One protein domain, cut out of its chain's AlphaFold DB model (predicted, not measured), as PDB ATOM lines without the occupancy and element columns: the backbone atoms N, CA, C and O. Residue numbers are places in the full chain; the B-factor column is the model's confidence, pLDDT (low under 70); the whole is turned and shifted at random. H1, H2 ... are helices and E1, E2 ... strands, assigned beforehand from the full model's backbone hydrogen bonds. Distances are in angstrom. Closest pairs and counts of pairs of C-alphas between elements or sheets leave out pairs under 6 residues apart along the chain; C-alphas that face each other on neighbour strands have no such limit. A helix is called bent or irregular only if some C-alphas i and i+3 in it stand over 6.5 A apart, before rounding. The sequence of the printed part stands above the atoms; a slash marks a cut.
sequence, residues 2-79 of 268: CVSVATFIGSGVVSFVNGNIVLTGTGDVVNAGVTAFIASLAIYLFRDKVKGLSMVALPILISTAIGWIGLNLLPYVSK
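What this domain is: This is residues 2 to 79 of the 268 residues of the protein "PTS sugar transporter subunit IIC" of Cetobacterium sp. 2G large (UniProt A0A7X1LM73). A small hairpin of two strands, E1 and E2, sits at one end of a three-helix body, where the long helices H2 and H3 form a helical hairpin and the short H1 packs on both. The loop joining H2 to H3 is at the opposite end. The printed part has 78 residues, in the order H1, E1, E2, H2, H3; the sheet E1 - E2 is antiparallel and the class is mostly helix. It is compact, with a radius of gyration of the C-alphas of 13.1 A, yet elongated, spanning 39 by 25 by 17 A.

How they stand to each other: E1, residues 14 to 17, and E2, residues 20 to 23, form an antiparallel hairpin at 140 degrees, with N 15 and O 22 within hydrogen-bond range at 2.9 A. H1, residues 2 to 10, is apart from E2. H1 touches H3, residues 57 to 79, closest at the C-alphas of Gly 10 and Gly 70, 4.0 A; they run the same way at a shallow tilt of 32 degrees, only just short of steep. H1 touches H2, residues 29 to 46, closest at the C-alphas of Thr 7 and Ala 32, 5.0 A, opposite ways at a steep tilt of 39 degrees. H2 and H3, a helical hairpin, touch, closest at the C-alphas of Thr 35 and Gly 70, 5.2 A, opposite ways at a shallow tilt of 33 degrees, only just short of steep. The helix packing is mostly aligned, but only just: 2 of 3 pairs are at a shallow tilt. Every O i to N i+4 pair is within hydrogen-bond range in H1 and H2, and 17 of 19 in H3.

Where its parts are: E1 begins at C-alpha 14, (180.974, 133.399, 139.008). H1 measures 12.0 A, H2 25.3 A and H3 33.7 A from first to last C-alpha. H3 ends at C-alpha 79, (167.225, 141.870, 130.176); it has a kink of 36 degrees near residue 72 and is irregular, but only just, with C-alphas 72 and 75 6.7 A apart.

The domain as a whole: The two C-alphas farthest apart, those of Gly 52 and Lys 79, are 41.7 A apart. The printed part has no cut and no long link. Mean pLDDT of the printed part is 83.1; residues 26, 50 and 52 to 55 are under 70.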
ATOM      1  N   CYS A   2     181.266 140.273 154.030       84.12
ATOM      2  CA  CYS A   2     180.091 139.489 153.598       84.12
ATOM      3  C   CYS A   2     179.323 140.128 152.430       84.12
ATOM      4  O   CYS A   2     178.976 139.449 151.474       84.12
ATOM      5  N   VAL A   3     179.119 141.453 152.477       89.06
ATOM      6  CA  VAL A   3     178.503 142.214 151.375       89.06
ATOM      7  C   VAL A   3     179.304 142.042 150.088       89.06
ATOM      8  O   VAL A   3     178.724 141.781 149.044       89.06
ATOM      9  N   SER A   4     180.634 142.128 150.162       86.44
ATOM     10  CA  SER A   4     181.527 141.971 149.012       86.44
ATOM     11  C   SER A   4     181.414 140.577 148.393       86.44
ATOM     12  O   SER A   4     181.296 140.471 147.179       86.44
ATOM     13  N   VAL A   5     181.378 139.519 149.212       87.88
ATOM     14  CA  VAL A   5     181.225 138.132 148.733       87.88
ATOM     15  C   VAL A   5     179.838 137.906 148.127       87.88
ATOM     16  O   VAL A   5     179.743 137.387 147.018       87.88
ATOM     17  N   ALA A   6     178.768 138.351 148.797       89.06
ATOM     18  CA  ALA A   6     177.404 138.271 148.266       89.06
ATOM     19  C   ALA A   6     177.288 138.994 146.917       89.06
ATOM     20  O   ALA A   6     176.735 138.454 145.966       89.06
ATOM     21  N   THR A   7     177.863 140.194 146.827       89.88
ATOM     22  CA  THR A   7     177.877 141.022 145.616       89.88
ATOM     23  C   THR A   7     178.683 140.369 144.499       89.88
ATOM     24  O   THR A   7     178.253 140.381 143.352       89.88
ATOM     25  N   PHE A   8     179.821 139.757 144.826       88.06
ATOM     26  CA  PHE A   8     180.648 139.037 143.862       88.06
ATOM     27  C   PHE A   8     179.887 137.861 143.238       88.06
ATOM     28  O   PHE A   8     179.843 137.744 142.016       88.06
ATOM     29  N   ILE A   9     179.203 137.058 144.059       87.62
ATOM     30  CA  ILE A   9     178.347 135.958 143.591       87.62
ATOM     31  C   ILE A   9     177.158 136.510 142.788       87.62
ATOM     32  O   ILE A   9     176.949 136.117 141.643       87.62
ATOM     33  N   GLY A  10     176.414 137.461 143.356       86.19
ATOM     34  CA  GLY A  10     175.210 138.026 142.748       86.19
ATOM     35  C   GLY A  10     175.475 138.760 141.434       86.19
ATOM     36  O   GLY A  10     174.642 138.714 140.539       86.19
ATOM     37  N   SER A  11     176.645 139.373 141.252       85.69
ATOM     38  CA  SER A  11     177.014 140.064 140.006       85.69
ATOM     39  C   SER A  11     177.059 139.156 138.768       85.69
ATOM     40  O   SER A  11     177.095 139.666 137.649       85.69
ATOM     41  N   GLY A  12     177.080 137.831 138.952       83.44
ATOM     42  CA  GLY A  12     177.157 136.861 137.861       83.44
ATOM     43  C   GLY A  12     178.566 136.601 137.329       83.44
ATOM     44  O   GLY A  12     178.710 135.803 136.406       83.44
ATOM     45  N   VAL A  13     179.605 137.217 137.914       84.25
ATOM     46  CA  VAL A  13     181.014 136.946 137.557       84.25
ATOM     47  C   VAL A  13     181.348 135.469 137.736       84.25
ATOM     48  O   VAL A  13     182.108 134.905 136.958       84.25
ATOM     49  N   VAL A  14     180.790 134.830 138.764       81.62
ATOM     50  CA  VAL A  14     180.974 133.399 139.008       81.62
ATOM     51  C   VAL A  14     179.923 132.632 138.215       81.62
ATOM     52  O   VAL A  14     178.760 132.572 138.611       81.62
ATOM     53  N   SER A  15     180.333 132.048 137.092       74.31
ATOM     54  CA  SER A  15     179.471 131.242 136.229       74.31
ATOM     55  C   SER A  15     179.842 129.762 136.323       74.31
ATOM     56  O   SER A  15     181.014 129.396 136.256       74.31
ATOM     57  N   PHE A  16     178.832 128.900 136.453       75.75
ATOM     58  CA  PHE A  16     179.010 127.449 136.432       75.75
ATOM     59  C   PHE A  16     178.802 126.943 135.006       75.75
ATOM     60  O   PHE A  16     177.668 126.826 134.541       75.75
ATOM     61  N   VAL A  17     179.898 126.662 134.301       76.56
ATOM     62  CA  VAL A  17     179.864 126.148 132.925       76.56
ATOM     63  C   VAL A  17     180.448 124.742 132.929       76.56
ATOM     64  O   VAL A  17     181.605 124.551 133.291       76.56
ATOM     65  N   ASN A  18     179.649 123.748 132.531       75.19
ATOM     66  CA  ASN A  18     180.068 122.343 132.423       75.19
ATOM     67  C   ASN A  18     180.703 121.773 133.709       75.19
ATOM     68  O   ASN A  18     181.695 121.054 133.650       75.19
ATOM     69  N   GLY A  19     180.162 122.125 134.880       76.12
ATOM     70  CA  GLY A  19     180.687 121.680 136.179       76.12
ATOM     71  C   GLY A  19     181.935 122.428 136.665       76.12
ATOM     72  O   GLY A  19     182.342 122.227 137.805       76.12
ATOM     73  N   ASN A  20     182.496 123.333 135.855       76.38
ATOM     74  CA  ASN A  20     183.622 124.179 136.235       76.38
ATOM     75  C   ASN A  20     183.147 125.561 136.688       76.38
ATOM     76  O   ASN A  20     182.228 126.150 136.113       76.38
ATOM     77  N   ILE A  21     183.822 126.091 137.706       80.56
ATOM     78  CA  ILE A  21     183.655 127.473 138.149       80.56
ATOM     79  C   ILE A  21     184.533 128.346 137.259       80.56
ATOM     80  O   ILE A  21     185.759 128.252 137.308       80.56
ATOM     81  N   VAL A  22     183.906 129.192 136.446       83.50
ATOM     82  CA  VAL A  22     184.596 130.118 135.547       83.50
ATOM     83  C   VAL A  22     184.277 131.547 135.968       83.50
ATOM     84  O   VAL A  22     183.129 131.875 136.267       83.50
ATOM     85  N   LEU A  23     185.303 132.396 135.988       79.50
ATOM     86  CA  LEU A  23     185.155 133.831 136.214       79.50
ATOM     87  C   LEU A  23     184.947 134.530 134.869       79.50
ATOM     88  O   LEU A  23     185.864 134.597 134.049       79.50
ATOM     89  N   THR A  24     183.734 135.018 134.626       71.06
ATOM     90  CA  THR A  24     183.319 135.616 133.354       71.06
ATOM     91  C   THR A  24     183.191 137.137 133.476       71.06
ATOM     92  O   THR A  24     182.212 137.684 133.980       71.06
ATOM     93  N   GLY A  25     184.194 137.850 132.958       70.31
ATOM     94  CA  GLY A  25     184.155 139.308 132.816       70.31
ATOM     95  C   GLY A  25     184.070 140.078 134.142       70.31
ATOM     96  O   GLY A  25     184.594 139.649 135.166       70.31
ATOM     97  N   THR A  26     183.449 141.261 134.101       69.62
ATOM     98  CA  THR A  26     183.393 142.216 135.227       69.62
ATOM     99  C   THR A  26     182.116 142.133 136.068       69.62
ATOM    100  O   THR A  26     182.018 142.822 137.080       69.62
ATOM    101  N   GLY A  27     181.133 141.334 135.646       78.06
ATOM    102  CA  GLY A  27     179.822 141.245 136.292       78.06
ATOM    103  C   GLY A  27     178.879 142.402 135.973       78.06
ATOM    104  O   GLY A  27     179.275 143.440 135.430       78.06
ATOM    105  N   ASP A  28     177.611 142.211 136.328       86.06
ATOM    106  CA  ASP A  28     176.564 143.218 136.192       86.06
ATOM    107  C   ASP A  28     176.596 144.199 137.374       86.06
ATOM    108  O   ASP A  28     176.296 143.840 138.514       86.06
ATOM    109  N   VAL A  29     176.960 145.455 137.102       83.38
ATOM    110  CA  VAL A  29     177.125 146.492 138.136       83.38
ATOM    111  C   VAL A  29     175.796 146.872 138.794       83.38
ATOM    112  O   VAL A  29     175.775 147.181 139.987       83.38
ATOM    113  N   VAL A  30     174.683 146.816 138.056       84.81
ATOM    114  CA  VAL A  30     173.359 147.121 138.612       84.81
ATOM    115  C   VAL A  30     172.950 146.003 139.559       84.81
ATOM    116  O   VAL A  30     172.581 146.273 140.702       84.81
ATOM    117  N   ASN A  31     173.085 144.746 139.128       89.94
ATOM    118  CA  ASN A  31     172.726 143.610 139.972       89.94
ATOM    119  C   ASN A  31     173.646 143.492 141.195       89.94
ATOM    120  O   ASN A  31     173.185 143.187 142.295       89.94
ATOM    121  N   ALA A  32     174.932 143.808 141.030       88.06
ATOM    122  CA  ALA A  32     175.878 143.942 142.130       88.06
ATOM    123  C   ALA A  32     175.412 145.001 143.146       88.06
ATOM    124  O   ALA A  32     175.358 144.721 144.342       88.06
ATOM    125  N   GLY A  33     175.008 146.188 142.684       87.44
ATOM    126  CA  GLY A  33     174.485 147.253 143.543       87.44
ATOM    127  C   GLY A  33     173.212 146.854 144.297       87.44
ATOM    128  O   GLY A  33     173.125 147.059 145.508       87.44
ATOM    129  N   VAL A  34     172.252 146.221 143.615       89.12
ATOM    130  CA  VAL A  34     171.017 145.707 144.238       89.12
ATOM    131  C   VAL A  34     171.336 144.631 145.278       89.12
ATOM    132  O   VAL A  34     170.832 144.678 146.400       89.12
ATOM    133  N   THR A  35     172.232 143.699 144.947       91.19
ATOM    134  CA  THR A  35     172.678 142.645 145.871       91.19
ATOM    135  C   THR A  35     173.371 143.245 147.097       91.19
ATOM    136  O   THR A  35     173.094 142.836 148.224       91.19
ATOM    137  N   ALA A  36     174.216 144.263 146.907       90.88
ATOM    138  CA  ALA A  36     174.887 144.972 147.992       90.88
ATOM    139  C   ALA A  36     173.896 145.715 148.904       90.88
ATOM    140  O   ALA A  36     174.057 145.701 150.128       90.88
ATOM    141  N   PHE A  37     172.858 146.325 148.326       90.56
ATOM    142  CA  PHE A  37     171.786 146.982 149.072       90.56
ATOM    143  C   PHE A  37     171.008 145.980 149.932       90.56
ATOM    144  O   PHE A  37     170.895 146.178 151.144       90.56
ATOM    145  N   ILE A  38     170.555 144.865 149.345       91.75
ATOM    146  CA  ILE A  38     169.851 143.794 150.071       91.75
ATOM    147  C   ILE A  38     170.751 143.222 151.176       91.75
ATOM    148  O   ILE A  38     170.296 143.025 152.304       91.75
ATOM    149  N   ALA A  39     172.042 143.017 150.891       90.25
ATOM    150  CA  ALA A  39     173.010 142.530 151.871       90.25
ATOM    151  C   ALA A  39     173.213 143.488 153.043       90.25
ATOM    152  O   ALA A  39     173.225 143.059 154.197       90.25
ATOM    153  N   SER A  40     173.322 144.781 152.761       90.06
ATOM    154  CA  SER A  40     173.490 145.808 153.789       90.06
ATOM    155  C   SER A  40     172.231 145.954 154.646       90.06
ATOM    156  O   SER A  40     172.329 146.046 155.871       90.06
ATOM    157  N   LEU A  41     171.047 145.884 154.029       89.62
ATOM    158  CA  LEU A  41     169.766 145.905 154.732       89.62
ATOM    159  C   LEU A  41     169.593 144.673 155.630       89.62
ATOM    160  O   LEU A  41     169.204 144.800 156.789       89.62
ATOM    161  N   ALA A  42     169.943 143.485 155.136       88.12
ATOM    162  CA  ALA A  42     169.908 142.266 155.934       88.12
ATOM    163  C   ALA A  42     170.862 142.354 157.137       88.12
ATOM    164  O   ALA A  42     170.466 142.036 158.257       88.12
ATOM    165  N   ILE A  43     172.089 142.857 156.956       87.56
ATOM    166  CA  ILE A  43     173.011 143.094 158.081       87.56
ATOM    167  C   ILE A  43     172.378 144.037 159.103       87.56
ATOM    168  O   ILE A  43     172.386 143.734 160.295       87.56
ATOM    169  N   TYR A  44     171.805 145.152 158.650       85.94
ATOM    170  CA  TYR A  44     171.158 146.124 159.527       85.94
ATOM    171  C   TYR A  44     170.024 145.500 160.357       85.94
ATOM    172  O   TYR A  44     169.925 145.777 161.549       85.94
ATOM    173  N   LEU A  45     169.212 144.623 159.756       85.75
ATOM    174  CA  LEU A  45     168.073 143.974 160.416       85.75
ATOM    175  C   LEU A  45     168.466 142.809 161.339       85.75
ATOM    176  O   LEU A  45     167.792 142.562 162.342       85.75
ATOM    177  N   PHE A  46     169.519 142.061 160.997       82.69
ATOM    178  CA  PHE A  46     169.887 140.832 161.706       82.69
ATOM    179  C   PHE A  46     171.044 141.002 162.698       82.69
ATOM    180  O   PHE A  46     171.165 140.167 163.595       82.69
ATOM    181  N   ARG A  47     171.855 142.068 162.619       77.31
ATOM    182  CA  ARG A  47     173.034 142.254 163.496       77.31
ATOM    183  C   ARG A  47     172.721 142.142 164.993       77.31
ATOM    184  O   ARG A  47     173.515 141.574 165.733       77.31
ATOM    185  N   ASP A  48     171.553 142.622 165.420       77.94
ATOM    186  CA  ASP A  48     171.179 142.694 166.838       77.94
ATOM    187  C   ASP A  48     170.567 141.373 167.343       77.94
ATOM    188  O   ASP A  48     170.518 141.125 168.551       77.94
ATOM    189  N   LYS A  49     170.138 140.501 166.416       74.81
ATOM    190  CA  LYS A  49     169.513 139.200 166.708       74.81
ATOM    191  C   LYS A  49     170.528 138.072 166.871       74.81
ATOM    192  O   LYS A  49     170.268 137.128 167.608       74.81
ATOM    193  N   VAL A  50     171.679 138.159 166.205       68.81
ATOM    194  CA  VAL A  50     172.706 137.106 166.214       68.81
ATOM    195  C   VAL A  50     173.873 137.542 167.110       68.81
ATOM    196  O   VAL A  50     174.942 137.900 166.631       68.81
ATOM    197  N   LYS A  51     173.675 137.591 168.434       71.75
ATOM    198  CA  LYS A  51     174.773 137.905 169.374       71.75
ATOM    199  C   LYS A  51     175.766 136.735 169.477       71.75
ATOM    200  O   LYS A  51     175.385 135.581 169.304       71.75
ATOM    201  N   GLY A  52     177.042 137.034 169.750       64.44
ATOM    202  CA  GLY A  52     178.140 136.068 169.958       64.44
ATOM    203  C   GLY A  52     178.632 135.350 168.692       64.44
ATOM    204  O   GLY A  52     179.827 135.314 168.424       64.44
ATOM    205  N   LEU A  53     177.713 134.841 167.869       65.06
ATOM    206  CA  LEU A  53     177.989 134.165 166.594       65.06
ATOM    207  C   LEU A  53     178.026 135.110 165.388       65.06
ATOM    208  O   LEU A  53     178.290 134.667 164.272       65.06
ATOM    209  N   SER A  54     177.792 136.406 165.583       66.88
ATOM    210  CA  SER A  54     177.754 137.407 164.515       66.88
ATOM    211  C   SER A  54     179.032 137.471 163.679       66.88
ATOM    212  O   SER A  54     178.950 137.744 162.486       66.88
ATOM    213  N   MET A  55     180.201 137.164 164.248       69.31
ATOM    214  CA  MET A  55     181.447 137.124 163.471       69.31
ATOM    215  C   MET A  55     181.527 135.953 162.482       69.31
ATOM    216  O   MET A  55     182.254 136.063 161.501       69.31
ATOM    217  N   VAL A  56     180.794 134.857 162.704       77.56
ATOM    218  CA  VAL A  56     180.902 133.628 161.892       77.56
ATOM    219  C   VAL A  56     179.617 133.356 161.109       77.56
ATOM    220  O   VAL A  56     179.652 133.125 159.902       77.56
ATOM    221  N   ALA A  57     178.461 133.440 161.769       78.69
ATOM    222  CA  ALA A  57     177.171 133.086 161.187       78.69
ATOM    223  C   ALA A  57     176.660 134.130 160.183       78.69
ATOM    224  O   ALA A  57     176.183 133.752 159.112       78.69
ATOM    225  N   LEU A  58     176.785 135.435 160.482       81.38
ATOM    226  CA  LEU A  58     176.335 136.479 159.550       81.38
ATOM    227  C   LEU A  58     177.061 136.387 158.200       81.38
ATOM    228  O   LEU A  58     176.369 136.391 157.185       81.38
ATOM    229  N   PRO A  59     178.405 136.283 158.136       82.69
ATOM    230  CA  PRO A  59     179.096 136.139 156.862       82.69
ATOM    231  C   PRO A  59     178.610 134.974 156.014       82.69
ATOM    232  O   PRO A  59     178.364 135.176 154.828       82.69
ATOM    233  N   ILE A  60     178.423 133.794 156.601       84.31
ATOM    234  CA  ILE A  60     178.007 132.598 155.862       84.31
ATOM    235  C   ILE A  60     176.569 132.751 155.360       84.31
ATOM    236  O   ILE A  60     176.308 132.558 154.172       84.31
ATOM    237  N   LEU A  61     175.647 133.149 156.238       83.50
ATOM    238  CA  LEU A  61     174.228 133.263 155.903       83.50
ATOM    239  C   LEU A  61     173.973 134.367 154.878       83.50
ATOM    240  O   LEU A  61     173.277 134.146 153.893       83.50
ATOM    241  N   ILE A  62     174.568 135.544 155.072       85.81
ATOM    242  CA  ILE A  62     174.374 136.686 154.172       85.81
ATOM    243  C   ILE A  62     175.046 136.412 152.831       85.81
ATOM    244  O   ILE A  62     174.430 136.651 151.798       85.81
ATOM    245  N   SER A  63     176.269 135.871 152.815       86.38
ATOM    246  CA  SER A  63     176.967 135.616 151.548       86.38
ATOM    247  C   SER A  63     176.252 134.566 150.700       86.38
ATOM    248  O   SER A  63     176.126 134.755 149.493       86.38
ATOM    249  N   THR A  64     175.745 133.493 151.315       86.81
ATOM    250  CA  THR A  64     175.051 132.417 150.588       86.81
ATOM    251  C   THR A  64     173.618 132.796 150.219       86.81
ATOM    252  O   THR A  64     173.272 132.752 149.040       86.81
ATOM    253  N   ALA A  65     172.794 133.227 151.179       89.50
ATOM    254  CA  ALA A  65     171.385 133.521 150.922       89.50
ATOM    255  C   ALA A  65     171.217 134.717 149.979       89.50
ATOM    256  O   ALA A  65     170.424 134.667 149.042       89.50
ATOM    257  N   ILE A  66     171.987 135.788 150.186       90.88
ATOM    258  CA  ILE A  66     171.839 137.012 149.391       90.88
ATOM    259  C   ILE A  66     172.598 136.901 148.076       90.88
ATOM    260  O   ILE A  66     172.109 137.402 147.069       90.88
ATOM    261  N   GLY A  67     173.718 136.171 148.040       87.12
ATOM    262  CA  GLY A  67     174.341 135.771 146.777       87.12
ATOM    263  C   GLY A  67     173.374 134.972 145.897       87.12
ATOM    264  O   GLY A  67     173.244 135.265 144.710       87.12
ATOM    265  N   TRP A  68     172.619 134.033 146.479       89.00
ATOM    266  CA  TRP A  68     171.588 133.271 145.767       89.00
ATOM    267  C   TRP A  68     170.422 134.149 145.288       89.00
ATOM    268  O   TRP A  68     169.998 134.031 144.140       89.00
ATOM    269  N   ILE A  69     169.930 135.073 146.119       90.44
ATOM    270  CA  ILE A  69     168.912 136.054 145.699       90.44
ATOM    271  C   ILE A  69     169.439 136.915 144.540       90.44
ATOM    272  O   ILE A  69     168.738 137.095 143.544       90.44
ATOM    273  N   GLY A  70     170.684 137.390 144.629       88.31
ATOM    274  CA  GLY A  70     171.349 138.154 143.573       88.31
ATOM    275  C   GLY A  70     171.421 137.387 142.253       88.31
ATOM    276  O   GLY A  70     171.059 137.930 141.212       88.31
ATOM    277  N   LEU A  71     171.784 136.101 142.284       88.00
ATOM    278  CA  LEU A  71     171.793 135.249 141.087       88.00
ATOM    279  C   LEU A  71     170.401 135.076 140.463       88.00
ATOM    280  O   LEU A  71     170.291 135.024 139.242       88.00
ATOM    281  N   ASN A  72     169.336 135.029 141.266       89.12
ATOM    282  CA  ASN A  72     167.963 134.959 140.750       89.12
ATOM    283  C   ASN A  72     167.459 136.298 140.187       89.12
ATOM    284  O   ASN A  72     166.598 136.307 139.309       89.12
ATOM    285  N   LEU A  73     167.986 137.428 140.669       88.25
ATOM    286  CA  LEU A  73     167.708 138.764 140.128       88.25
ATOM    287  C   LEU A  73     168.464 139.032 138.819       88.25
ATOM    288  O   LEU A  73     167.961 139.757 137.957       88.25
ATOM    289  N   LEU A  74     169.633 138.409 138.644       86.06
ATOM    290  CA  LEU A  74     170.530 138.628 137.511       86.06
ATOM    291  C   LEU A  74     169.837 138.540 136.135       86.06
ATOM    292  O   LEU A  74     170.025 139.460 135.344       86.06
ATOM    293  N   PRO A  75     168.989 137.537 135.817       86.38
ATOM    294  CA  PRO A  75     168.343 137.447 134.507       86.38
ATOM    295  C   PRO A  75     167.428 138.638 134.203       86.38
ATOM    296  O   PRO A  75     167.289 139.027 133.045       86.38
ATOM    297  N   TYR A  76     166.795 139.221 135.223       87.19
ATOM    298  CA  TYR A  76     165.912 140.375 135.054       87.19
ATOM    299  C   TYR A  76     166.712 141.642 134.766       87.19
ATOM    300  O   TYR A  76     166.363 142.395 133.857       87.19
ATOM    301  N   VAL A  77     167.815 141.844 135.488       85.31
ATOM    302  CA  VAL A  77     168.714 142.982 135.263       85.31
ATOM    303  C   VAL A  77     169.404 142.868 133.900       85.31
ATOM    304  O   VAL A  77     169.414 143.830 133.129       85.31
ATOM    305  N   SER A  78     169.861 141.669 133.535       83.56
ATOM    306  CA  SER A  78     170.473 141.401 132.230       83.56
ATOM    307  C   SER A  78     169.530 141.691 131.059       83.56
ATOM    308  O   SER A  78     169.989 142.162 130.022       83.56
ATOM    309  N   LYS A  79     168.211 141.483 131.206       85.94
ATOM    310  CA  LYS A  79     167.225 141.870 130.176       85.94
ATOM    311  C   LYS A  79     167.174 143.382 129.961       85.94
ATOM    312  O   LYS A  79     167.099 143.823 128.817       85.94
TER     313      LYS A  79